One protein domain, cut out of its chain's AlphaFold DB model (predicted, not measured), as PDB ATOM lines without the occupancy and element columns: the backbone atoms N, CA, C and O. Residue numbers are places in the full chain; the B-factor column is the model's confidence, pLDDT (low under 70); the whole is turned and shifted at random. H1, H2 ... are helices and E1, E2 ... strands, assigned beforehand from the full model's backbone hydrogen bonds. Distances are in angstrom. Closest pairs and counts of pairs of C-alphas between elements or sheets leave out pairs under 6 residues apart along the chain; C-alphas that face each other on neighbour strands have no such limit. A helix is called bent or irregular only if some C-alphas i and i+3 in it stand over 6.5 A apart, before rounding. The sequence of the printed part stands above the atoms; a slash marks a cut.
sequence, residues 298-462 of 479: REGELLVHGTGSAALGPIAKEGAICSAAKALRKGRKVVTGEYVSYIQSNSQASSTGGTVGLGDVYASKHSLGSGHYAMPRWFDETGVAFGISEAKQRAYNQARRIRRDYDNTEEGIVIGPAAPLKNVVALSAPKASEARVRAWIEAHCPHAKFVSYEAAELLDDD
ATOM      1  N   ARG A 298      99.203 101.734 107.174       67.75
ATOM      2  CA  ARG A 298      99.870 102.619 108.136       67.75
ATOM      3  C   ARG A 298      99.193 103.989 108.214       67.75
ATOM      4  O   ARG A 298      98.854 104.591 107.189       67.75
ATOM      5  N   GLU A 299      99.063 104.499 109.437       62.25
ATOM      6  CA  GLU A 299      98.638 105.873 109.713       62.25
ATOM      7  C   GLU A 299      99.582 106.861 108.995       62.25
ATOM      8  O   GLU A 299     100.805 106.743 109.079       62.25
ATOM      9  N   GLY A 300      99.022 107.806 108.233       65.56
ATOM     10  CA  GLY A 300      99.788 108.787 107.447       65.56
ATOM     11  C   GLY A 300     100.098 108.399 105.993       65.56
ATOM     12  O   GLY A 300     100.555 109.251 105.237       65.56
ATOM     13  N   GLU A 301      99.810 107.166 105.566       78.38
ATOM     14  CA  GLU A 301      99.881 106.749 104.147       78.38
ATOM     15  C   GLU A 301      98.492 106.680 103.479       78.38
ATOM     16  O   GLU A 301      98.364 106.463 102.262       78.38
ATOM     17  N   LEU A 302      97.446 106.871 104.286       87.19
ATOM     18  CA  LEU A 302      96.050 106.802 103.893       87.19
ATOM     19  C   LEU A 302      95.334 108.148 103.966       87.19
ATOM     20  O   LEU A 302      95.495 108.930 104.899       87.19
ATOM     21  N   LEU A 303      94.436 108.324 103.006       89.50
ATOM     22  CA  LEU A 303      93.370 109.311 103.012       89.50
ATOM     23  C   LEU A 303      92.055 108.557 103.216       89.50
ATOM     24  O   LEU A 303      91.762 107.627 102.464       89.50
ATOM     25  N   VAL A 304      91.255 108.944 104.204       89.38
ATOM     26  CA  VAL A 304      90.004 108.257 104.540       89.38
ATOM     27  C   VAL A 304      88.802 109.065 104.071       89.38
ATOM     28  O   VAL A 304      88.638 110.231 104.431       89.38
ATOM     29  N   HIS A 305      87.940 108.435 103.272       89.88
ATOM     30  CA  HIS A 305      86.644 108.989 102.879       89.88
ATOM     31  C   HIS A 305      85.499 108.195 103.512       89.88
ATOM     32  O   HIS A 305      85.367 107.000 103.251       89.88
ATOM     33  N   GLY A 306      84.668 108.856 104.320       87.69
ATOM     34  CA  GLY A 306      83.511 108.259 104.988       87.69
ATOM     35  C   GLY A 306      82.210 108.458 104.213       87.69
ATOM     36  O   GLY A 306      81.938 109.543 103.709       87.69
ATOM     37  N   THR A 307      81.368 107.429 104.133       86.75
ATOM     38  CA  THR A 307      80.048 107.510 103.489       86.75
ATOM     39  C   THR A 307      79.062 106.487 104.062       86.75
ATOM     40  O   THR A 307      79.411 105.693 104.926       86.75
ATOM     41  N   GLY A 308      77.806 106.519 103.615       86.75
ATOM     42  CA  GLY A 308      76.803 105.497 103.934       86.75
ATOM     43  C   GLY A 308      76.780 104.375 102.892       86.75
ATOM     44  O   GLY A 308      77.085 104.594 101.717       86.75
ATOM     45  N   SER A 309      76.355 103.176 103.289       89.25
ATOM     46  CA  SER A 309      76.315 101.981 102.433       89.25
ATOM     47  C   SER A 309      75.486 102.152 101.152       89.25
ATOM     48  O   SER A 309      75.741 101.471 100.161       89.25
ATOM     49  N   ALA A 310      74.541 103.093 101.111       88.19
ATOM     50  CA  ALA A 310      73.809 103.431  99.891       88.19
ATOM     51  C   ALA A 310      74.686 103.976  98.751       88.19
ATOM     52  O   ALA A 310      74.303 103.898  97.582       88.19
ATOM     53  N   ALA A 311      75.869 104.513  99.064       88.31
ATOM     54  CA  ALA A 311      76.814 105.001  98.066       88.31
ATOM     55  C   ALA A 311      77.573 103.874  97.345       88.31
ATOM     56  O   ALA A 311      78.091 104.105  96.251       88.31
ATOM     57  N   LEU A 312      77.604 102.656  97.902       92.12
ATOM     58  CA  LEU A 312      78.373 101.528  97.360       92.12
ATOM     59  C   LEU A 312      77.968 101.168  95.922       92.12
ATOM     60  O   LEU A 312      78.829 100.986  95.064       92.12
ATOM     61  N   GLY A 313      76.666 101.119  95.620       91.94
ATOM     62  CA  GLY A 313      76.171 100.819  94.269       91.94
ATOM     63  C   GLY A 313      76.614 101.854  93.221       91.94
ATOM     64  O   GLY A 313      77.227 101.488  92.214       91.94
ATOM     65  N   PRO A 314      76.354 103.159  93.432       89.56
ATOM     66  CA  PRO A 314      76.848 104.213  92.547       89.56
ATOM     67  C   PRO A 314      78.373 104.251  92.393       89.56
ATOM     68  O   PRO A 314      78.847 104.483  91.281       89.56
ATOM     69  N   ILE A 315      79.133 104.003  93.466       93.38
ATOM     70  CA  ILE A 315      80.604 103.942  93.429       93.38
ATOM     71  C   ILE A 315      81.074 102.768  92.566       93.38
ATOM     72  O   ILE A 315      81.930 102.958  91.699       93.38
ATOM     73  N   ALA A 316      80.482 101.583  92.743       94.44
ATOM     74  CA  ALA A 316      80.772 100.404  91.928       94.44
ATOM     75  C   ALA A 316      80.502 100.670  90.442       94.44
ATOM     76  O   ALA A 316      81.360 100.417  89.599       94.44
ATOM     77  N   LYS A 317      79.347 101.271  90.125       92.44
ATOM     78  CA  LYS A 317      78.984 101.651  88.751       92.44
ATOM     79  C   LYS A 317      79.988 102.621  88.117       92.44
ATOM     80  O   LYS A 317      80.181 102.585  86.906       92.44
ATOM     81  N   GLU A 318      80.601 103.499  88.910       90.50
ATOM     82  CA  GLU A 318      81.609 104.452  88.429       90.50
ATOM     83  C   GLU A 318      83.032 103.913  88.391       90.50
ATOM     84  O   GLU A 318      83.891 104.529  87.754       90.50
ATOM     85  N   GLY A 319      83.314 102.833  89.118       94.81
ATOM     86  CA  GLY A 319      84.685 102.433  89.420       94.81
ATOM     87  C   GLY A 319      85.470 103.517  90.175       94.81
ATOM     88  O   GLY A 319      86.704 103.534  90.122       94.81
ATOM     89  N   ALA A 320      84.783 104.458  90.833       94.69
ATOM     90  CA  ALA A 320      85.393 105.579  91.540       94.69
ATOM     91  C   ALA A 320      84.429 106.236  92.535       94.69
ATOM     92  O   ALA A 320      83.241 106.409  92.253       94.69
ATOM     93  N   ILE A 321      84.980 106.735  93.639       93.06
ATOM     94  CA  ILE A 321      84.325 107.735  94.483       93.06
ATOM     95  C   ILE A 321      84.352 109.049  93.700       93.06
ATOM     96  O   ILE A 321      85.418 109.499  93.279       93.06
ATOM     97  N   CYS A 322      83.193 109.649  93.447       89.06
ATOM     98  CA  CYS A 322      83.082 110.890  92.681       89.06
ATOM     99  C   CYS A 322      82.612 112.030  93.574       89.06
ATOM    100  O   CYS A 322      81.755 111.830  94.431       89.06
ATOM    101  N   SER A 323      83.111 113.238  93.309       84.12
ATOM    102  CA  SER A 323      82.578 114.435  93.951       84.12
ATOM    103  C   SER A 323      81.108 114.653  93.588       84.12
ATOM    104  O   SER A 323      80.640 114.238  92.517       84.12
ATOM    105  N   ALA A 324      80.377 115.344  94.462       77.56
ATOM    106  CA  ALA A 324      78.968 115.650  94.240       77.56
ATOM    107  C   ALA A 324      78.752 116.408  92.920       77.56
ATOM    108  O   ALA A 324      77.907 116.014  92.113       77.56
ATOM    109  N   ALA A 325      79.583 117.415  92.631       76.00
ATOM    110  CA  ALA A 325      79.500 118.174  91.385       76.00
ATOM    111  C   ALA A 325      79.760 117.322  90.141       76.00
ATOM    112  O   ALA A 325      79.177 117.547  89.077       76.00
ATOM    113  N   LYS A 326      80.646 116.327  90.239       81.50
ATOM    114  CA  LYS A 326      80.884 115.391  89.139       81.50
ATOM    115  C   LYS A 326      79.695 114.454  88.932       81.50
ATOM    116  O   LYS A 326      79.337 114.199  87.784       81.50
ATOM    117  N   ALA A 327      79.081 113.965  90.007       80.44
ATOM    118  CA  ALA A 327      77.892 113.122  89.928       80.44
ATOM    119  C   ALA A 327      76.703 113.879  89.309       80.44
ATOM    120  O   ALA A 327      76.092 113.389  88.358       80.44
ATOM    121  N   LEU A 328      76.438 115.105  89.767       78.38
ATOM    122  CA  LEU A 328      75.336 115.942  89.279       78.38
ATOM    123  C   LEU A 328      75.496 116.330  87.807       78.38
ATOM    124  O   LEU A 328      74.547 116.198  87.041       78.38
ATOM    125  N   ARG A 329      76.705 116.710  87.365       78.69
ATOM    126  CA  ARG A 329      76.980 116.985  85.939       78.69
ATOM    127  C   ARG A 329      76.739 115.781  85.028       78.69
ATOM    128  O   ARG A 329      76.512 115.955  83.838       78.69
ATOM    129  N   LYS A 330      76.778 114.562  85.575       78.44
ATOM    130  CA  LYS A 330      76.428 113.323  84.867       78.44
ATOM    131  C   LYS A 330      74.937 112.964  84.980       78.44
ATOM    132  O   LYS A 330      74.572 111.836  84.656       78.44
ATOM    133  N   GLY A 331      74.094 113.871  85.482       73.06
ATOM    134  CA  GLY A 331      72.660 113.648  85.679       73.06
ATOM    135  C   GLY A 331      72.338 112.647  86.789       73.06
ATOM    136  O   GLY A 331      71.321 111.961  86.719       73.06
ATOM    137  N   ARG A 332      73.217 112.490  87.788       75.44
ATOM    138  CA  ARG A 332      73.044 111.489  88.852       75.44
ATOM    139  C   ARG A 332      72.579 112.111  90.149       75.44
ATOM    140  O   ARG A 332      73.001 113.203  90.516       75.44
ATOM    141  N   LYS A 333      71.786 111.341  90.892       73.75
ATOM    142  CA  LYS A 333      71.427 111.651  92.272       73.75
ATOM    143  C   LYS A 333      72.644 111.429  93.168       73.75
ATOM    144  O   LYS A 333      73.244 110.354  93.145       73.75
ATOM    145  N   VAL A 334      72.995 112.433  93.961       69.94
ATOM    146  CA  VAL A 334      73.978 112.269  95.031       69.94
ATOM    147  C   VAL A 334      73.271 111.611  96.211       69.94
ATOM    148  O   VAL A 334      72.239 112.095  96.669       69.94
ATOM    149  N   VAL A 335      73.796 110.471  96.653       70.69
ATOM    150  CA  VAL A 335      73.178 109.624  97.687       70.69
ATOM    151  C   VAL A 335      73.976 109.606  98.994       70.69
ATOM    152  O   VAL A 335      73.685 108.800  99.866       70.69
ATOM    153  N   THR A 336      74.983 110.470  99.142       65.62
ATOM    154  CA  THR A 336      75.773 110.566 100.375       65.62
ATOM    155  C   THR A 336      75.128 111.557 101.344       65.62
ATOM    156  O   THR A 336      74.666 112.624 100.932       65.62
ATOM    157  N   GLY A 337      75.102 111.228 102.640       50.81
ATOM    158  CA  GLY A 337      74.583 112.138 103.667       50.81
ATOM    159  C   GLY A 337      75.416 113.420 103.828       50.81
ATOM    160  O   GLY A 337      74.889 114.451 104.238       50.81
ATOM    161  N   GLU A 338      76.688 113.401 103.425       55.38
ATOM    162  CA  GLU A 338      77.576 114.567 103.464       55.38
ATOM    163  C   GLU A 338      77.139 115.664 102.481       55.38
ATOM    164  O   GLU A 338      76.954 116.808 102.886       55.38
ATOM    165  N   TYR A 339      76.871 115.332 101.211       56.97
ATOM    166  CA  TYR A 339      76.391 116.314 100.222       56.97
ATOM    167  C   TYR A 339      75.103 116.989 100.678       56.97
ATOM    168  O   TYR A 339      74.951 118.203 100.597       56.97
ATOM    169  N   VAL A 340      74.206 116.169 101.206       53.16
ATOM    170  CA  VAL A 340      72.930 116.548 101.781       53.16
ATOM    171  C   VAL A 340      73.120 117.560 102.927       53.16
ATOM    172  O   VAL A 340      72.368 118.524 103.028       53.16
ATOM    173  N   SER A 341      74.178 117.427 103.734       47.81
ATOM    174  CA  SER A 341      74.466 118.352 104.834       47.81
ATOM    175  C   SER A 341      74.898 119.762 104.409       47.81
ATOM    176  O   SER A 341      74.709 120.698 105.195       47.81
ATOM    177  N   TYR A 342      75.395 119.900 103.174       54.78
ATOM    178  CA  TYR A 342      75.976 121.118 102.606       54.78
ATOM    179  C   TYR A 342      75.075 121.842 101.597       54.78
ATOM    180  O   TYR A 342      75.503 122.846 101.030       54.78
ATOM    181  N   ILE A 343      73.855 121.358 101.358       53.84
ATOM    182  CA  ILE A 343      72.867 122.070 100.539       53.84
ATOM    183  C   ILE A 343      72.401 123.301 101.330       53.84
ATOM    184  O   ILE A 343      71.818 123.159 102.403       53.84
ATOM    185  N   GLN A 344      72.677 124.506 100.822       49.25
ATOM    186  CA  GLN A 344      72.090 125.739 101.355       49.25
ATOM    187  C   GLN A 344      70.567 125.736 101.156       49.25
ATOM    188  O   GLN A 344      70.054 125.098 100.236       49.25
ATOM    189  N   SER A 345      69.850 126.508 101.974       43.78
ATOM    190  CA  SER A 345      68.378 126.620 101.997       43.78
ATOM    191  C   SER A 345      67.711 127.023 100.672       43.78
ATOM    192  O   SER A 345      66.498 126.957 100.519       43.78
ATOM    193  N   ASN A 346      68.491 127.406  99.661       46.16
ATOM    194  CA  ASN A 346      68.002 127.689  98.312       46.16
ATOM    195  C   ASN A 346      68.074 126.485  97.353       46.16
ATOM    196  O   ASN A 346      67.800 126.643  96.166       46.16
ATOM    197  N   SER A 347      68.457 125.291  97.827       48.84
ATOM    198  CA  SER A 347      68.598 124.064  97.019       48.84
ATOM    199  C   SER A 347      69.563 124.166  95.822       48.84
ATOM    200  O   SER A 347      69.584 123.265  94.983       48.84
ATOM    201  N   GLN A 348      70.375 125.228  95.725       42.06
ATOM    202  CA  GLN A 348      71.209 125.510  94.549       42.06
ATOM    203  C   GLN A 348      72.690 125.753  94.848       42.06
ATOM    204  O   GLN A 348      73.493 125.711  93.923       42.06
ATOM    205  N   ALA A 349      73.100 125.961  96.099       42.50
ATOM    206  CA  ALA A 349      74.504 126.220  96.415       42.50
ATOM    207  C   ALA A 349      75.026 125.312  97.530       42.50
ATOM    208  O   ALA A 349      74.357 125.078  98.535       42.50
ATOM    209  N   SER A 350      76.246 124.803  97.343       43.66
ATOM    210  CA  SER A 350      77.040 124.259  98.444       43.66
ATOM    211  C   SER A 350      77.710 125.405  99.193       43.66
ATOM    212  O   SER A 350      78.201 126.341  98.561       43.66
ATOM    213  N   SER A 351      77.808 125.311 100.520       40.31
ATOM    214  CA  SER A 351      78.554 126.261 101.364       40.31
ATOM    215  C   SER A 351      80.051 126.394 101.027       40.31
ATOM    216  O   SER A 351      80.720 127.235 101.610       40.31
ATOM    217  N   THR A 352      80.576 125.609 100.080       39.88
ATOM    218  CA  THR A 352      81.978 125.640  99.619       39.88
ATOM    219  C   THR A 352      82.163 126.276  98.231       39.88
ATOM    220  O   THR A 352      83.158 126.035  97.552       39.88
ATOM    221  N   GLY A 353      81.227 127.127  97.790       31.50
ATOM    222  CA  GLY A 353      81.479 128.060  96.680       31.50
ATOM    223  C   GLY A 353      81.183 127.534  95.271       31.50
ATOM    224  O   GLY A 353      81.771 128.005  94.300       31.50
ATOM    225  N   GLY A 354      80.248 126.589  95.128       41.22
ATOM    226  CA  GLY A 354      79.766 126.137  93.820       41.22
ATOM    227  C   GLY A 354      78.246 125.988  93.760       41.22
ATOM    228  O   GLY A 354      77.624 125.475  94.691       41.22
ATOM    229  N   THR A 355      77.657 126.352  92.619       45.78
ATOM    230  CA  THR A 355      76.232 126.157  92.282       45.78
ATOM    231  C   THR A 355      75.842 124.683  92.050       45.78
ATOM    232  O   THR A 355      74.717 124.385  91.662       45.78
ATOM    233  N   VAL A 356      76.770 123.725  92.229       51.78
ATOM    234  CA  VAL A 356      76.581 122.307  91.851       51.78
ATOM    235  C   VAL A 356      77.176 121.327  92.885       51.78
ATOM    236  O   VAL A 356      77.543 120.214  92.540       51.78
ATOM    237  N   GLY A 357      77.286 121.677  94.171       57.22
ATOM    238  CA  GLY A 357      77.867 120.768  95.183       57.22
ATOM    239  C   GLY A 357      79.399 120.811  95.278       57.22
ATOM    240  O   GLY A 357      80.050 121.527  94.520       57.22
ATOM    241  N   LEU A 358      79.975 120.025  96.200       67.81
ATOM    242  CA  LEU A 358      81.429 119.914  96.391       67.81
ATOM    243  C   LEU A 358      82.124 119.495  95.085       67.81
ATOM    244  O   LEU A 358      81.757 118.491  94.460       67.81
ATOM    245  N   GLY A 359      83.119 120.284  94.668       72.06
ATOM    246  CA  GLY A 359      83.878 120.075  93.430       72.06
ATOM    247  C   GLY A 359      84.788 118.848  93.474       72.06
ATOM    248  O   GLY A 359      84.996 118.196  92.446       72.06
ATOM    249  N   ASP A 360      85.239 118.492  94.675       81.00
ATOM    250  CA  ASP A 360      86.180 117.415  94.954       81.00
ATOM    251  C   ASP A 360      85.628 116.411  95.967       81.00
ATOM    252  O   ASP A 360      84.618 116.649  96.628       81.00
ATOM    253  N   VAL A 361      86.277 115.253  96.030       85.88
ATOM    254  CA  VAL A 361      86.077 114.257  97.079       85.88
ATOM    255  C   VAL A 361      86.796 114.756  98.327       85.88
ATOM    256  O   VAL A 361      87.986 115.075  98.267       85.88
ATOM    257  N   TYR A 362      86.058 114.828  99.427       83.06
ATOM    258  CA  TYR A 362      86.593 115.134 100.744       83.06
ATOM    259  C   TYR A 362      87.216 113.881 101.366       83.06
ATOM    260  O   TYR A 362      86.769 112.762 101.110       83.06
ATOM    261  N   ALA A 363      88.266 114.050 102.155       86.25
ATOM    262  CA  ALA A 363      88.962 112.997 102.871       86.25
ATOM    263  C   ALA A 363      89.622 113.570 104.132       86.25
ATOM    264  O   ALA A 363      89.777 114.779 104.284       86.25
ATOM    265  N   SER A 364      90.049 112.698 105.031       83.00
ATOM    266  CA  SER A 364      90.822 113.057 106.220       83.00
ATOM    267  C   SER A 364      92.062 112.172 106.343       83.00
ATOM    268  O   SER A 364      92.166 111.148 105.672       83.00
ATOM    269  N   LYS A 365      92.996 112.541 107.227       79.81
ATOM    270  CA  LYS A 365      94.077 111.644 107.689       79.81
ATOM    271  C   LYS A 365      93.657 110.840 108.929       79.81
ATOM    272  O   LYS A 365      94.508 110.425 109.702       79.81
ATOM    273  N   HIS A 366      92.350 110.693 109.169       71.38
ATOM    274  CA  HIS A 366      91.849 109.938 110.317       71.38
ATOM    275  C   HIS A 366      92.029 108.428 110.126       71.38
ATOM    276  O   HIS A 366      92.271 107.946 109.020       71.38
ATOM    277  N   SER A 367      91.864 107.711 111.232       75.19
ATOM    278  CA  SER A 367      91.779 106.254 111.313       75.19
ATOM    279  C   SER A 367      90.643 105.668 110.454       75.19
ATOM    280  O   SER A 367      89.651 106.337 110.144       75.19
ATOM    281  N   LEU A 368      90.778 104.383 110.108       86.06
ATOM    282  CA  LEU A 368      89.713 103.556 109.528       86.06
ATOM    283  C   LEU A 368      88.627 103.152 110.543       86.06
ATOM    284  O   LEU A 368      87.640 102.547 110.122       86.06
ATOM    285  N   GLY A 369      88.793 103.470 111.831       81.19
ATOM    286  CA  GLY A 369      87.843 103.246 112.926       81.19
ATOM    287  C   GLY A 369      86.579 104.099 112.825       81.19
ATOM    288  O   GLY A 369      86.433 104.885 111.894       81.19
ATOM    289  N   SER A 370      85.639 103.984 113.765       73.56
ATOM    290  CA  SER A 370      84.293 104.575 113.635       73.56
ATOM    291  C   SER A 370      84.245 106.110 113.678       73.56
ATOM    292  O   SER A 370      83.241 106.699 113.282       73.56
ATOM    293  N   GLY A 371      85.336 106.773 114.076       68.31
ATOM    294  CA  GLY A 371      85.436 108.235 114.180       68.31
ATOM    295  C   GLY A 371      85.443 109.015 112.855       68.31
ATOM    296  O   GLY A 371      85.500 110.245 112.872       68.31
ATOM    297  N   HIS A 372      85.393 108.353 111.694       68.62
ATOM    298  CA  HIS A 372      85.278 109.038 110.402       68.62
ATOM    299  C   HIS A 372      83.860 109.597 110.178       68.62
ATOM    300  O   HIS A 372      82.866 109.141 110.738       68.62
ATOM    301  N   TYR A 373      83.741 110.592 109.297       70.38
ATOM    302  CA  TYR A 373      82.501 111.332 109.040       70.38
ATOM    303  C   TYR A 373      81.476 110.559 108.178       70.38
ATOM    304  O   TYR A 373      80.863 111.120 107.275       70.38
ATOM    305  N   ALA A 374      81.230 109.270 108.417       77.12
ATOM    306  CA  ALA A 374      80.150 108.585 107.709       77.12
ATOM    307  C   ALA A 374      78.780 109.197 108.060       77.12
ATOM    308  O   ALA A 374      78.480 109.515 109.211       77.12
ATOM    309  N   MET A 375      77.930 109.370 107.046       75.06
ATOM    310  CA  MET A 375      76.548 109.826 107.213       75.06
ATOM    311  C   MET A 375      75.587 108.832 106.553       75.06
ATOM    312  O   MET A 375      75.242 109.023 105.378       75.06
ATOM    313  N   PRO A 376      75.173 107.771 107.277       80.50
ATOM    314  CA  PRO A 376      74.048 106.931 106.883       80.50
ATOM    315  C   PRO A 376      72.804 107.795 106.675       80.50
ATOM    316  O   PRO A 376      72.573 108.754 107.413       80.50
ATOM    317  N   ARG A 377      71.999 107.494 105.654       83.88
ATOM    318  CA  ARG A 377      70.756 108.249 105.421       83.88
ATOM    319  C   ARG A 377      69.605 107.776 106.303       83.88
ATOM    320  O   ARG A 377      68.645 108.518 106.488       83.88
ATOM    321  N   TRP A 378      69.667 106.531 106.760       88.56
ATOM    322  CA  TRP A 378      68.573 105.841 107.433       88.56
ATOM    323  C   TRP A 378      69.088 104.676 108.273       88.56
ATOM    324  O   TRP A 378      70.251 104.294 108.162       88.56
ATOM    325  N   PHE A 379      68.208 104.103 109.090       85.25
ATOM    326  CA  PHE A 379      68.559 103.092 110.088       85.25
ATOM    327  C   PHE A 379      69.021 101.747 109.497       85.25
ATOM    328  O   PHE A 379      69.701 100.988 110.181       85.25
ATOM    329  N   ASP A 380      68.688 101.447 108.236       83.75
ATOM    330  CA  ASP A 380      69.163 100.250 107.522       83.75
ATOM    331  C   ASP A 380      70.552 100.433 106.891       83.75
ATOM    332  O   ASP A 380      71.181  99.472 106.427       83.75
ATOM    333  N   GLU A 381      71.037 101.672 106.848       85.56
ATOM    334  CA  GLU A 381      72.333 101.992 106.286       85.56
ATOM    335  C   GLU A 381      73.442 101.855 107.322       85.56
ATOM    336  O   GLU A 381      73.294 102.070 108.526       85.56
ATOM    337  N   THR A 382      74.618 101.507 106.825       84.38
ATOM    338  CA  THR A 382      75.811 101.379 107.651       84.38
ATOM    339  C   THR A 382      76.865 102.344 107.150       84.38
ATOM    340  O   THR A 382      76.982 102.552 105.941       84.38
ATOM    341  N   GLY A 383      77.617 102.947 108.070       86.12
ATOM    342  CA  GLY A 383      78.817 103.682 107.696       86.12
ATOM    343  C   GLY A 383      79.782 102.760 106.955       86.12
ATOM    344  O   GLY A 383      79.886 101.574 107.276       86.12
ATOM    345  N   VAL A 384      80.454 103.307 105.948       90.69
ATOM    346  CA  VAL A 384      81.597 102.686 105.279       90.69
ATOM    347  C   VAL A 384      82.681 103.745 105.117       90.69
ATOM    348  O   VAL A 384      82.391 104.865 104.693       90.69
ATOM    349  N   ALA A 385      83.929 103.396 105.416       91.88
ATOM    350  CA  ALA A 385      85.090 104.231 105.139       91.88
ATOM    351  C   ALA A 385      85.964 103.598 104.050       91.88
ATOM    352  O   ALA A 385      86.151 102.385 103.991       91.88
ATOM    353  N   PHE A 386      86.504 104.435 103.173       93.62
ATOM    354  CA  PHE A 386      87.431 104.046 102.120       93.62
ATOM    355  C   PHE A 386      88.828 104.538 102.486       93.62
ATOM    356  O   PHE A 386      89.063 105.745 102.499       93.62
ATOM    357  N   GLY A 387      89.750 103.611 102.737       93.69
ATOM    358  CA  GLY A 387      91.178 103.882 102.864       93.69
ATOM    359  C   GLY A 387      91.816 104.006 101.485       93.69
ATOM    360  O   GLY A 387      92.010 103.014 100.779       93.69
ATOM    361  N   ILE A 388      92.131 105.232 101.086       93.62
ATOM    362  CA  ILE A 388      92.691 105.586  99.781       93.62
ATOM    363  C   ILE A 388      94.195 105.796  99.943       93.62
ATOM    364  O   ILE A 388      94.624 106.591 100.772       93.62
ATOM    365  N   SER A 389      95.006 105.129  99.123       92.69
ATOM    366  CA  SER A 389      96.455 105.349  99.115       92.69
ATOM    367  C   SER A 389      96.773 106.774  98.664       92.69
ATOM    368  O   SER A 389      96.471 107.161  97.527       92.69
ATOM    369  N   GLU A 390      97.433 107.540  99.535       91.19
ATOM    370  CA  GLU A 390      97.816 108.920  99.245       91.19
ATOM    371  C   GLU A 390      98.723 108.997  98.011       91.19
ATOM    372  O   GLU A 390      98.464 109.775  97.091       91.19
ATOM    373  N   ALA A 391      99.732 108.125  97.935       90.88
ATOM    374  CA  ALA A 391     100.665 108.063  96.813       90.88
ATOM    375  C   ALA A 391      99.955 107.779  95.477       90.88
ATOM    376  O   ALA A 391     100.153 108.505  94.497       90.88
ATOM    377  N   LYS A 392      99.068 106.772  95.437       93.88
ATOM    378  CA  LYS A 392      98.296 106.446  94.224       93.88
ATOM    379  C   LYS A 392      97.375 107.595  93.817       93.88
ATOM    380  O   LYS A 392      97.232 107.881  92.624       93.88
ATOM    381  N   GLN A 393      96.767 108.281  94.785       93.94
ATOM    382  CA  GLN A 393      95.892 109.417  94.510       93.94
ATOM    383  C   GLN A 393      96.669 110.645  94.012       93.94
ATOM    384  O   GLN A 393      96.240 111.274  93.041       93.94
ATOM    385  N   ARG A 394      97.830 110.956  94.601       91.81
ATOM    386  CA  ARG A 394      98.733 112.020  94.128       91.81
ATOM    387  C   ARG A 394      99.191 111.751  92.693       91.81
ATOM    388  O   ARG A 394      99.039 112.622  91.838       91.81
ATOM    389  N   ALA A 395      99.638 110.529  92.393       92.88
ATOM    390  CA  ALA A 395     100.032 110.128  91.040       92.88
ATOM    391  C   ALA A 395      98.869 110.242  90.034       92.88
ATOM    392  O   ALA A 395      99.032 110.768  88.929       92.88
ATOM    393  N   TYR A 396      97.665 109.810  90.427       94.75
ATOM    394  CA  TYR A 396      96.456 109.936  89.608       94.75
ATOM    395  C   TYR A 396      96.126 111.397  89.258       94.75
ATOM    396  O   TYR A 396      95.784 111.684  88.102       94.75
ATOM    397  N   ASN A 397      96.239 112.301  90.235       93.25
ATOM    398  CA  ASN A 397      95.983 113.728  90.059       93.25
ATOM    399  C   ASN A 397      97.076 114.411  89.228       93.25
ATOM    400  O   ASN A 397      96.753 115.154  88.297       93.25
ATOM    401  N   GLN A 398      98.350 114.095  89.475       92.62
ATOM    402  CA  GLN A 398      99.483 114.612  88.704       92.62
ATOM    403  C   GLN A 398      99.371 114.242  87.221       92.62
ATOM    404  O   GLN A 398      99.459 115.118  86.358       92.62
ATOM    405  N   ALA A 399      99.073 112.974  86.914       93.00
ATOM    406  CA  ALA A 399      98.871 112.500  85.543       93.00
ATOM    407  C   ALA A 399      97.729 113.231  84.808       93.00
ATOM    408  O   ALA A 399      97.691 113.266  83.580       93.00
ATOM    409  N   ARG A 400      96.794 113.833  85.553       91.56
ATOM    410  CA  ARG A 400      95.646 114.592  85.031       91.56
ATOM    411  C   ARG A 400      95.802 116.103  85.159       91.56
ATOM    412  O   ARG A 400      94.857 116.824  84.854       91.56
ATOM    413  N   ARG A 401      96.975 116.582  85.585       89.94
ATOM    414  CA  ARG A 401      97.261 118.005  85.832       89.94
ATOM    415  C   ARG A 401      96.286 118.645  86.833       89.94
ATOM    416  O   ARG A 401      95.982 119.832  86.740       89.94
ATOM    417  N   ILE A 402      95.800 117.863  87.794       85.88
ATOM    418  CA  ILE A 402      94.942 118.329  88.886       85.88
ATOM    419  C   ILE A 402      95.862 118.749  90.037       85.88
ATOM    420  O   ILE A 402      96.552 117.911  90.613       85.88
ATOM    421  N   ARG A 403      95.896 120.047  90.358       77.06
ATOM    422  CA  ARG A 403      96.678 120.586  91.483       77.06
ATOM    423  C   ARG A 403      95.845 120.547  92.759       77.06
ATOM    424  O   ARG A 403      94.772 121.146  92.781       77.06
ATOM    425  N   ARG A 404      96.316 119.863  93.799       77.62
ATOM    426  CA  ARG A 404      95.671 119.824  95.118       77.62
ATOM    427  C   ARG A 404      96.710 119.927  96.214       77.62
ATOM    428  O   ARG A 404      97.799 119.376  96.068       77.62
ATOM    429  N   ASP A 405      96.328 120.639  97.261       68.38
ATOM    430  CA  ASP A 405      97.076 120.690  98.501       68.38
ATOM    431  C   ASP A 405      96.548 119.582  99.416       68.38
ATOM    432  O   ASP A 405      95.356 119.518  99.712       68.38
ATOM    433  N   TYR A 406      97.432 118.661  99.770       66.19
ATOM    434  CA  TYR A 406      97.132 117.516 100.629       66.19
ATOM    435  C   TYR A 406      97.550 117.774 102.082       66.19
ATOM    436  O   TYR A 406      97.327 116.924 102.947       66.19
ATOM    437  N   ASP A 407      98.170 118.927 102.334       61.50
ATOM    438  CA  ASP A 407      98.776 119.280 103.610       61.50
ATOM    439  C   ASP A 407      97.926 120.307 104.378       61.50
ATOM    440  O   ASP A 407      98.249 120.646 105.513       61.50
ATOM    441  N   ASN A 408      96.784 120.731 103.818       57.34
ATOM    442  CA  ASN A 408      95.787 121.512 104.546       57.34
ATOM    443  C   ASN A 408      95.038 120.621 105.557       57.34
ATOM    444  O   ASN A 408      94.231 119.765 105.184       57.34
ATOM    445  N   THR A 409      95.329 120.812 106.845       53.31
ATOM    446  CA  THR A 409      94.777 120.022 107.955       53.31
ATOM    447  C   THR A 409      93.616 120.694 108.688       53.31
ATOM    448  O   THR A 409      92.991 120.039 109.516       53.31
ATOM    449  N   GLU A 410      93.319 121.970 108.423       48.03
ATOM    450  CA  GLU A 410      92.360 122.748 109.228       48.03
ATOM    451  C   GLU A 410      90.895 122.528 108.812       48.03
ATOM    452  O   GLU A 410      90.008 122.524 109.661       48.03
ATOM    453  N   GLU A 411      90.635 122.262 107.525       48.91
ATOM    454  CA  GLU A 411      89.273 122.079 106.983       48.91
ATOM    455  C   GLU A 411      89.023 120.663 106.430       48.91
ATOM    456  O   GLU A 411      87.919 120.350 105.984       48.91
ATOM    457  N   GLY A 412      90.029 119.784 106.507       65.38
ATOM    458  CA  GLY A 412      90.107 118.468 105.866       65.38
ATOM    459  C   GLY A 412      90.556 118.513 104.402       65.38
ATOM    460  O   GLY A 412      90.710 119.571 103.797       65.38
ATOM    461  N   ILE A 413      90.840 117.341 103.834       78.81
ATOM    462  CA  ILE A 413      91.658 117.211 102.626       78.81
ATOM    463  C   ILE A 413      90.778 116.973 101.406       78.81
ATOM    464  O   ILE A 413      90.030 116.002 101.335       78.81
ATOM    465  N   VAL A 414      90.922 117.811 100.382       83.38
ATOM    466  CA  VAL A 414      90.256 117.622  99.088       83.38
ATOM    467  C   VAL A 414      91.176 116.921  98.094       83.38
ATOM    468  O   VAL A 414      92.215 117.434  97.683       83.38
ATOM    469  N   ILE A 415      90.779 115.731  97.647       86.75
ATOM    470  CA  ILE A 415      91.685 114.809  96.936       86.75
ATOM    471  C   ILE A 415      91.426 114.758  95.424       86.75
ATOM    472  O   ILE A 415      91.881 113.846  94.726       86.75
ATOM    473  N   GLY A 416      90.720 115.760  94.899       88.19
ATOM    474  CA  GLY A 416      90.342 115.895  93.491       88.19
ATOM    475  C   GLY A 416      88.913 115.414  93.183       88.19
ATOM    476  O   GLY A 416      88.223 114.880  94.047       88.19
ATOM    477  N   PRO A 417      88.443 115.553  91.930       86.81
ATOM    478  CA  PRO A 417      87.041 115.334  91.553       86.81
ATOM    479  C   PRO A 417      86.617 113.858  91.544       86.81
ATOM    480  O   PRO A 417      85.433 113.552  91.372       86.81
ATOM    481  N   ALA A 418      87.572 112.930  91.641       91.69
ATOM    482  CA  ALA A 418      87.307 111.510  91.815       91.69
ATOM    483  C   ALA A 418      88.516 110.776  92.414       91.69
ATOM    484  O   ALA A 418      89.657 111.083  92.062       91.69
ATOM    485  N   ALA A 419      88.240 109.750  93.213       94.12
ATOM    486  CA  ALA A 419      89.199 108.757  93.679       94.12
ATOM    487  C   ALA A 419      88.839 107.386  93.071       94.12
ATOM    488  O   ALA A 419      87.832 106.788  93.457       94.12
ATOM    489  N   PRO A 420      89.589 106.903  92.062       96.62
ATOM    490  CA  PRO A 420      89.358 105.592  91.455       96.62
ATOM    491  C   PRO A 420      89.434 104.453  92.470       96.62
ATOM    492  O   PRO A 420      90.298 104.473  93.342       96.62
ATOM    493  N   LEU A 421      88.630 103.404  92.286       97.44
ATOM    494  CA  LEU A 421      88.657 102.240  93.177       97.44
ATOM    495  C   LEU A 421      90.014 101.532  93.202       97.44
ATOM    496  O   LEU A 421      90.395 101.023  94.239       97.44
ATOM    497  N   LYS A 422      90.798 101.591  92.117       96.75
ATOM    498  CA  LYS A 422      92.183 101.077  92.087       96.75
ATOM    499  C   LYS A 422      93.162 101.783  93.043       96.75
ATOM    500  O   LYS A 422      94.282 101.310  93.249       96.75
ATOM    501  N   ASN A 423      92.777 102.953  93.554       96.12
ATOM    502  CA  ASN A 423      93.549 103.706  94.538       96.12
ATOM    503  C   ASN A 423      93.120 103.365  95.974       96.12
ATOM    504  O   ASN A 423      93.811 103.756  96.911       96.12
ATOM    505  N   VAL A 424      92.004 102.653  96.148       95.44
ATOM    506  CA  VAL A 424      91.519 102.196  97.448       95.44
ATOM    507  C   VAL A 424      92.290 100.941  97.841       95.44
ATOM    508  O   VAL A 424      92.413 100.010  97.056       95.44
ATOM    509  N   VAL A 425      92.836 100.917  99.051       93.88
ATOM    510  CA  VAL A 425      93.623  99.785  99.570       93.88
ATOM    511  C   VAL A 425      92.942  99.091 100.746       93.88
ATOM    512  O   VAL A 425      93.241  97.933 101.027       93.88
ATOM    513  N   ALA A 426      91.988  99.762 101.388       93.81
ATOM    514  CA  ALA A 426      91.146  99.181 102.419       93.81
ATOM    515  C   ALA A 426      89.734  99.770 102.370       93.81
ATOM    516  O   ALA A 426      89.544 100.929 101.999       93.81
ATOM    517  N   LEU A 427      88.748  98.972 102.758       94.25
ATOM    518  CA  LEU A 427      87.413  99.421 103.116       94.25
ATOM    519  C   LEU A 427      87.148  99.004 104.553       94.25
ATOM    520  O   LEU A 427      87.409  97.857 104.918       94.25
ATOM    521  N   SER A 428      86.583  99.916 105.329       92.56
ATOM    522  CA  SER A 428      86.168  99.638 106.691       92.56
ATOM    523  C   SER A 428      84.680  99.849 106.911       92.56
ATOM    524  O   SER A 428      84.055 100.711 106.293       92.56
ATOM    525  N   ALA A 429      84.102  99.006 107.761       91.25
ATOM    526  CA  ALA A 429      82.707  99.041 108.193       91.25
ATOM    527  C   ALA A 429      82.598  98.361 109.571       91.25
ATOM    528  O   ALA A 429      83.543  97.676 109.966       91.25
ATOM    529  N   PRO A 430      81.469  98.461 110.294       86.88
ATOM    530  CA  PRO A 430      81.267  97.690 111.516       86.88
ATOM    531  C   PRO A 430      81.400  96.196 111.245       86.88
ATOM    532  O   PRO A 430      80.952  95.722 110.190       86.88
ATOM    533  N   LYS A 431      81.934  95.444 112.207       86.19
ATOM    534  CA  LYS A 431      82.124  93.990 112.092       86.19
ATOM    535  C   LYS A 431      80.845  93.260 111.675       86.19
ATOM    536  O   LYS A 431      80.873  92.405 110.794       86.19
ATOM    537  N   ALA A 432      79.694  93.685 112.197       82.19
ATOM    538  CA  ALA A 432      78.379  93.140 111.838       82.19
ATOM    539  C   ALA A 432      78.029  93.241 110.334       82.19
ATOM    540  O   ALA A 432      77.149  92.535 109.847       82.19
ATOM    541  N   SER A 433      78.696  94.121 109.579       85.69
ATOM    542  CA  SER A 433      78.523  94.288 108.129       85.69
ATOM    543  C   SER A 433      79.596  93.599 107.280       85.69
ATOM    544  O   SER A 433      79.541  93.721 106.053       85.69
ATOM    545  N   GLU A 434      80.539  92.869 107.883       90.62
ATOM    546  CA  GLU A 434      81.700  92.281 107.202       90.62
ATOM    547  C   GLU A 434      81.317  91.471 105.961       90.62
ATOM    548  O   GLU A 434      81.802  91.767 104.872       90.62
ATOM    549  N   ALA A 435      80.408  90.498 106.084       90.94
ATOM    550  CA  ALA A 435      80.044  89.617 104.971       90.94
ATOM    551  C   ALA A 435      79.532  90.398 103.746       90.94
ATOM    552  O   ALA A 435      79.947  90.150 102.613       90.94
ATOM    553  N   ARG A 436      78.668  91.396 103.977       92.25
ATOM    554  CA  ARG A 436      78.109  92.249 102.917       92.25
ATOM    555  C   ARG A 436      79.186  93.108 102.259       92.25
ATOM    556  O   ARG A 436      79.183  93.262 101.039       92.25
ATOM    557  N   VAL A 437      80.085  93.690 103.053       94.75
ATOM    558  CA  VAL A 437      81.129  94.588 102.540       94.75
ATOM    559  C   VAL A 437      82.232  93.799 101.835       94.75
ATOM    560  O   VAL A 437      82.659  94.215 100.763       94.75
ATOM    561  N   ARG A 438      82.630  92.627 102.344       96.00
ATOM    562  CA  ARG A 438      83.580  91.725 101.670       96.00
ATOM    563  C   ARG A 438      83.086  91.289 100.296       96.00
ATOM    564  O   ARG A 438      83.821  91.452  99.330       96.00
ATOM    565  N   ALA A 439      81.829  90.856 100.187       97.06
ATOM    566  CA  ALA A 439      81.243  90.499  98.893       97.06
ATOM    567  C   ALA A 439      81.288  91.671  97.891       97.06
ATOM    568  O   ALA A 439      81.554  91.484  96.704       97.06
ATOM    569  N   TRP A 440      81.074  92.903  98.367       97.56
ATOM    570  CA  TRP A 440      81.206  94.097  97.531       97.56
ATOM    571  C   TRP A 440      82.664  94.362  97.112       97.56
ATOM    572  O   TRP A 440      82.917  94.677  95.948       97.56
ATOM    573  N   ILE A 441      83.627  94.209  98.028       97.44
ATOM    574  CA  ILE A 441      85.067  94.356  97.748       97.44
ATOM    575  C   ILE A 441      85.507  93.359  96.675       97.44
ATOM    576  O   ILE A 441      86.118  93.764  95.687       97.44
ATOM    577  N   GLU A 442      85.158  92.082  96.828       97.75
ATOM    578  CA  GLU A 442      85.494  91.014  95.878       97.75
ATOM    579  C   GLU A 442      84.999  91.332  94.460       97.75
ATOM    580  O   GLU A 442      85.718  91.120  93.482       97.75
ATOM    581  N   ALA A 443      83.800  91.909  94.344       97.88
ATOM    582  CA  ALA A 443      83.194  92.241  93.061       97.88
ATOM    583  C   ALA A 443      83.783  93.496  92.388       97.88
ATOM    584  O   ALA A 443      83.736  93.611  91.160       97.88
ATOM    585  N   HIS A 444      84.285  94.471  93.156       98.06
ATOM    586  CA  HIS A 444      84.538  95.824  92.634       98.06
ATOM    587  C   HIS A 444      85.948  96.369  92.877       98.06
ATOM    588  O   HIS A 444      86.426  97.202  92.101       98.06
ATOM    589  N   CYS A 445      86.638  95.907  93.916       96.88
ATOM    590  CA  CYS A 445      88.015  96.280  94.219       96.88
ATOM    591  C   CYS A 445      88.752  95.149  94.960       96.88
ATOM    592  O   CYS A 445      89.211  95.364  96.077       96.88
ATOM    593  N   PRO A 446      88.956  93.969  94.337       96.19
ATOM    594  CA  PRO A 446      89.465  92.762  95.012       96.19
ATOM    595  C   PRO A 446      90.897  92.877  95.562       96.19
ATOM    596  O   PRO A 446      91.372  91.990  96.260       96.19
ATOM    597  N   HIS A 447      91.606  93.958  95.236       93.06
ATOM    598  CA  HIS A 447      92.919  94.286  95.793       93.06
ATOM    599  C   HIS A 447      92.832  95.023  97.139       93.06
ATOM    600  O   HIS A 447      93.834  95.114  97.845       93.06
ATOM    601  N   ALA A 448      91.673  95.600  97.467       93.94
ATOM    602  CA  ALA A 448      91.437  96.256  98.740       93.94
ATOM    603  C   ALA A 448      91.111  95.215  99.814       93.94
ATOM    604  O   ALA A 448      90.525  94.171  99.538       93.94
ATOM    605  N   LYS A 449      91.475  95.516 101.057       92.12
ATOM    606  CA  LYS A 449      91.189  94.660 102.213       92.12
ATOM    607  C   LYS A 449      89.971  95.157 102.972       92.12
ATOM    608  O   LYS A 449      89.703  96.355 102.996       92.12
ATOM    609  N   PHE A 450      89.263  94.245 103.623       93.69
ATOM    610  CA  PHE A 450      88.305  94.620 104.656       93.69
ATOM    611  C   PHE A 450      89.032  94.817 105.990       93.69
ATOM    612  O   PHE A 450      89.914  94.021 106.314       93.69
ATOM    613  N   VAL A 451      88.641  95.850 106.733       92.62
ATOM    614  CA  VAL A 451      89.080  96.125 108.106       92.62
ATOM    615  C   VAL A 451      87.859  96.561 108.910       92.62
ATOM    616  O   VAL A 451      87.230  97.554 108.559       92.62
ATOM    617  N   SER A 452      87.489  95.860 109.973       91.25
ATOM    618  CA  SER A 452      86.382  96.304 110.817       91.25
ATOM    619  C   SER A 452      86.728  97.596 111.568       91.25
ATOM    620  O   SER A 452      87.891  97.852 111.888       91.25
ATOM    621  N   TYR A 453      85.728  98.443 111.828       86.81
ATOM    622  CA  TYR A 453      85.921  99.675 112.605       86.81
ATOM    623  C   TYR A 453      86.501  99.383 113.985       86.81
ATOM    624  O   TYR A 453      87.404 100.078 114.432       86.81
ATOM    625  N   GLU A 454      86.015  98.320 114.609       85.25
ATOM    626  CA  GLU A 454      86.399  97.877 115.938       85.25
ATOM    627  C   GLU A 454      87.854  97.391 115.945       85.25
ATOM    628  O   GLU A 454      88.621  97.752 116.833       85.25
ATOM    629  N   ALA A 455      88.279  96.634 114.924       87.44
ATOM    630  CA  ALA A 455      89.675  96.222 114.803       87.44
ATOM    631  C   ALA A 455      90.591  97.424 114.537       87.44
ATOM    632  O   ALA A 455      91.663  97.505 115.127       87.44
ATOM    633  N   ALA A 456      90.179  98.375 113.691       87.19
ATOM    634  CA  ALA A 456      90.949  99.598 113.467       87.19
ATOM    635  C   ALA A 456      91.098 100.427 114.754       87.19
ATOM    636  O   ALA A 456      92.198 100.866 115.065       87.19
ATOM    637  N   GLU A 457      90.030 100.577 115.539       83.06
ATOM    638  CA  GLU A 457      90.072 101.259 116.837       83.06
ATOM    639  C   GLU A 457      91.008 100.572 117.826       83.06
ATOM    640  O   GLU A 457      91.798 101.253 118.475       83.06
ATOM    641  N   LEU A 458      90.970  99.235 117.911       80.44
ATOM    642  CA  LEU A 458      91.924  98.484 118.729       80.44
ATOM    643  C   LEU A 458      93.366  98.764 118.309       80.44
ATOM    644  O   LEU A 458      94.229  98.901 119.163       80.44
ATOM    645  N   LEU A 459      93.645  98.837 117.010       81.75
ATOM    646  CA  LEU A 459      95.008  99.032 116.515       81.75
ATOM    647  C   LEU A 459      95.505 100.479 116.650       81.75
ATOM    648  O   LEU A 459      96.710 100.686 116.820       81.75
ATOM    649  N   ASP A 460      94.597 101.456 116.617       77.56
ATOM    650  CA  ASP A 460      94.932 102.879 116.681       77.56
ATOM    651  C   ASP A 460      94.937 103.449 118.118       77.56
ATOM    652  O   ASP A 460      95.701 104.379 118.395       77.56
ATOM    653  N   ASP A 461      94.153 102.901 119.061       71.31
ATOM    654  CA  ASP A 461      94.122 103.352 120.465       71.31
ATOM    655  C   ASP A 461      95.010 102.498 121.393       71.31
ATOM    656  O   ASP A 461      94.591 101.499 121.981       71.31
ATOM    657  N   ASP A 462      96.242 102.963 121.623       60.22
ATOM    658  CA  ASP A 462      97.179 102.355 122.587       60.22
ATOM    659  C   ASP A 462      96.611 102.258 124.008       60.22
ATOM    660  O   ASP A 462      96.962 101.370 124.790       60.22
TER     661      ASP A 462
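This is residues 298 to 462 of the 479 residues of an uncharacterized protein of Acidovorax anthurii (UniProt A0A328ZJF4). A strongly twisted sheet of four strands, E1 E3 E5 E6, runs through the middle; H5, the longest helix, covers E5 and E6 on one face, while H6 stands up from the opposite face. H1, the tiny sheet E2 E4 and H4 follow one another in a row, and two long unnamed stretches, residues 342 to 382 and 400 to 417, are joined by a short pairing. Read 165 printed residues with six named helices and six named strands, in the order E1 H1 E2 H2 H3 E3 H4 E4 E5 H5 E6 H6, a mixed class of helices and strands. The larger sheet is mixed, with E5 and E6 parallel; E2 and E4 are antiparallel. The whole is compact and rounded, with a radius of gyration of the C-alphas of 15.1 A and spans of 41 by 36 by 31 A.

Start near the first printed residue with E1, residues 302 to 308, an edge strand of the larger sheet. Beside it find E3, residues 383 to 389, antiparallel at 155 degrees, with N 305 and O 386 3.0 A apart, within hydrogen-bond range. Next comes E5, residues 424 to 429, antiparallel to E3, with N 385 and O 428 at 2.8 A. The other edge strand is E6, residues 449 to 452, parallel to E5, with N 451 and O 427 at 3.0 A. Between these two the chain makes H5, residues 431 to 444: E5, H5 and E6 are a strand-helix-strand unit, two parallel neighbour strands with a helix between, and its crossover is right-handed. H5 has a height of 8.3 A over the sheet and runs along the strands, over E5 and, only just, over E6, on which 3 of its C-alphas fall. H6, residues 453 to 460, is on the opposite face, at a height of 7.6 A. Back after E1, H1, residues 309 to 318, is close to H5 but not clearly touching; their closest C-alphas, of Ala 316 and His 444, are 6.0 A apart. Look then at E2, residues 320 to 322, antiparallel to E4, residues 418 to 420, with N 321 and O 419 at 2.9 A. H2, residues 324 to 329, is not on the larger sheet; H3, residues 337 to 341, only grazes it with residues 337 to 338. H4, residues 390 to 399, only grazes it with residues 390 to 393, and its closest C-alpha to E4 is that of Gln 393, 6.8 A from that of Ala 419. In H2, H3, H4 and H6 every O i to N i+4 pair is within hydrogen-bond range; H1 has 4 of 6 and H5 8 of 10.

Find C-alpha 302 at (96.050, 106.802, 103.893); from there E1 runs 19.3 A to C-alpha 308. H1 measures 15.2 A and is only just irregular, C-alphas 310 and 313 being 6.6 A apart. Find C-alpha 383 at (78.817, 103.682, 107.696), where E3 begins its 19.7 A. H4 and E5 each measure 14.2 A. H5 measures 19.7 A and is irregular, with C-alphas 432 and 435 7.9 A apart. H6 ends at C-alpha 460, at (94.932, 102.879, 116.681).

The two C-alphas farthest apart are those of Gly 331 and Asp 462, 45.7 A. The printed part has no cut. The long links are H3 to E3 and H4 to E4; in them residues 362 to 363 pair with residues 413 to 414, antiparallel. The mean pLDDT of the printed part is 79.8, and 38 residues are under 70, among them residues 336 to 358 and 405 to 412.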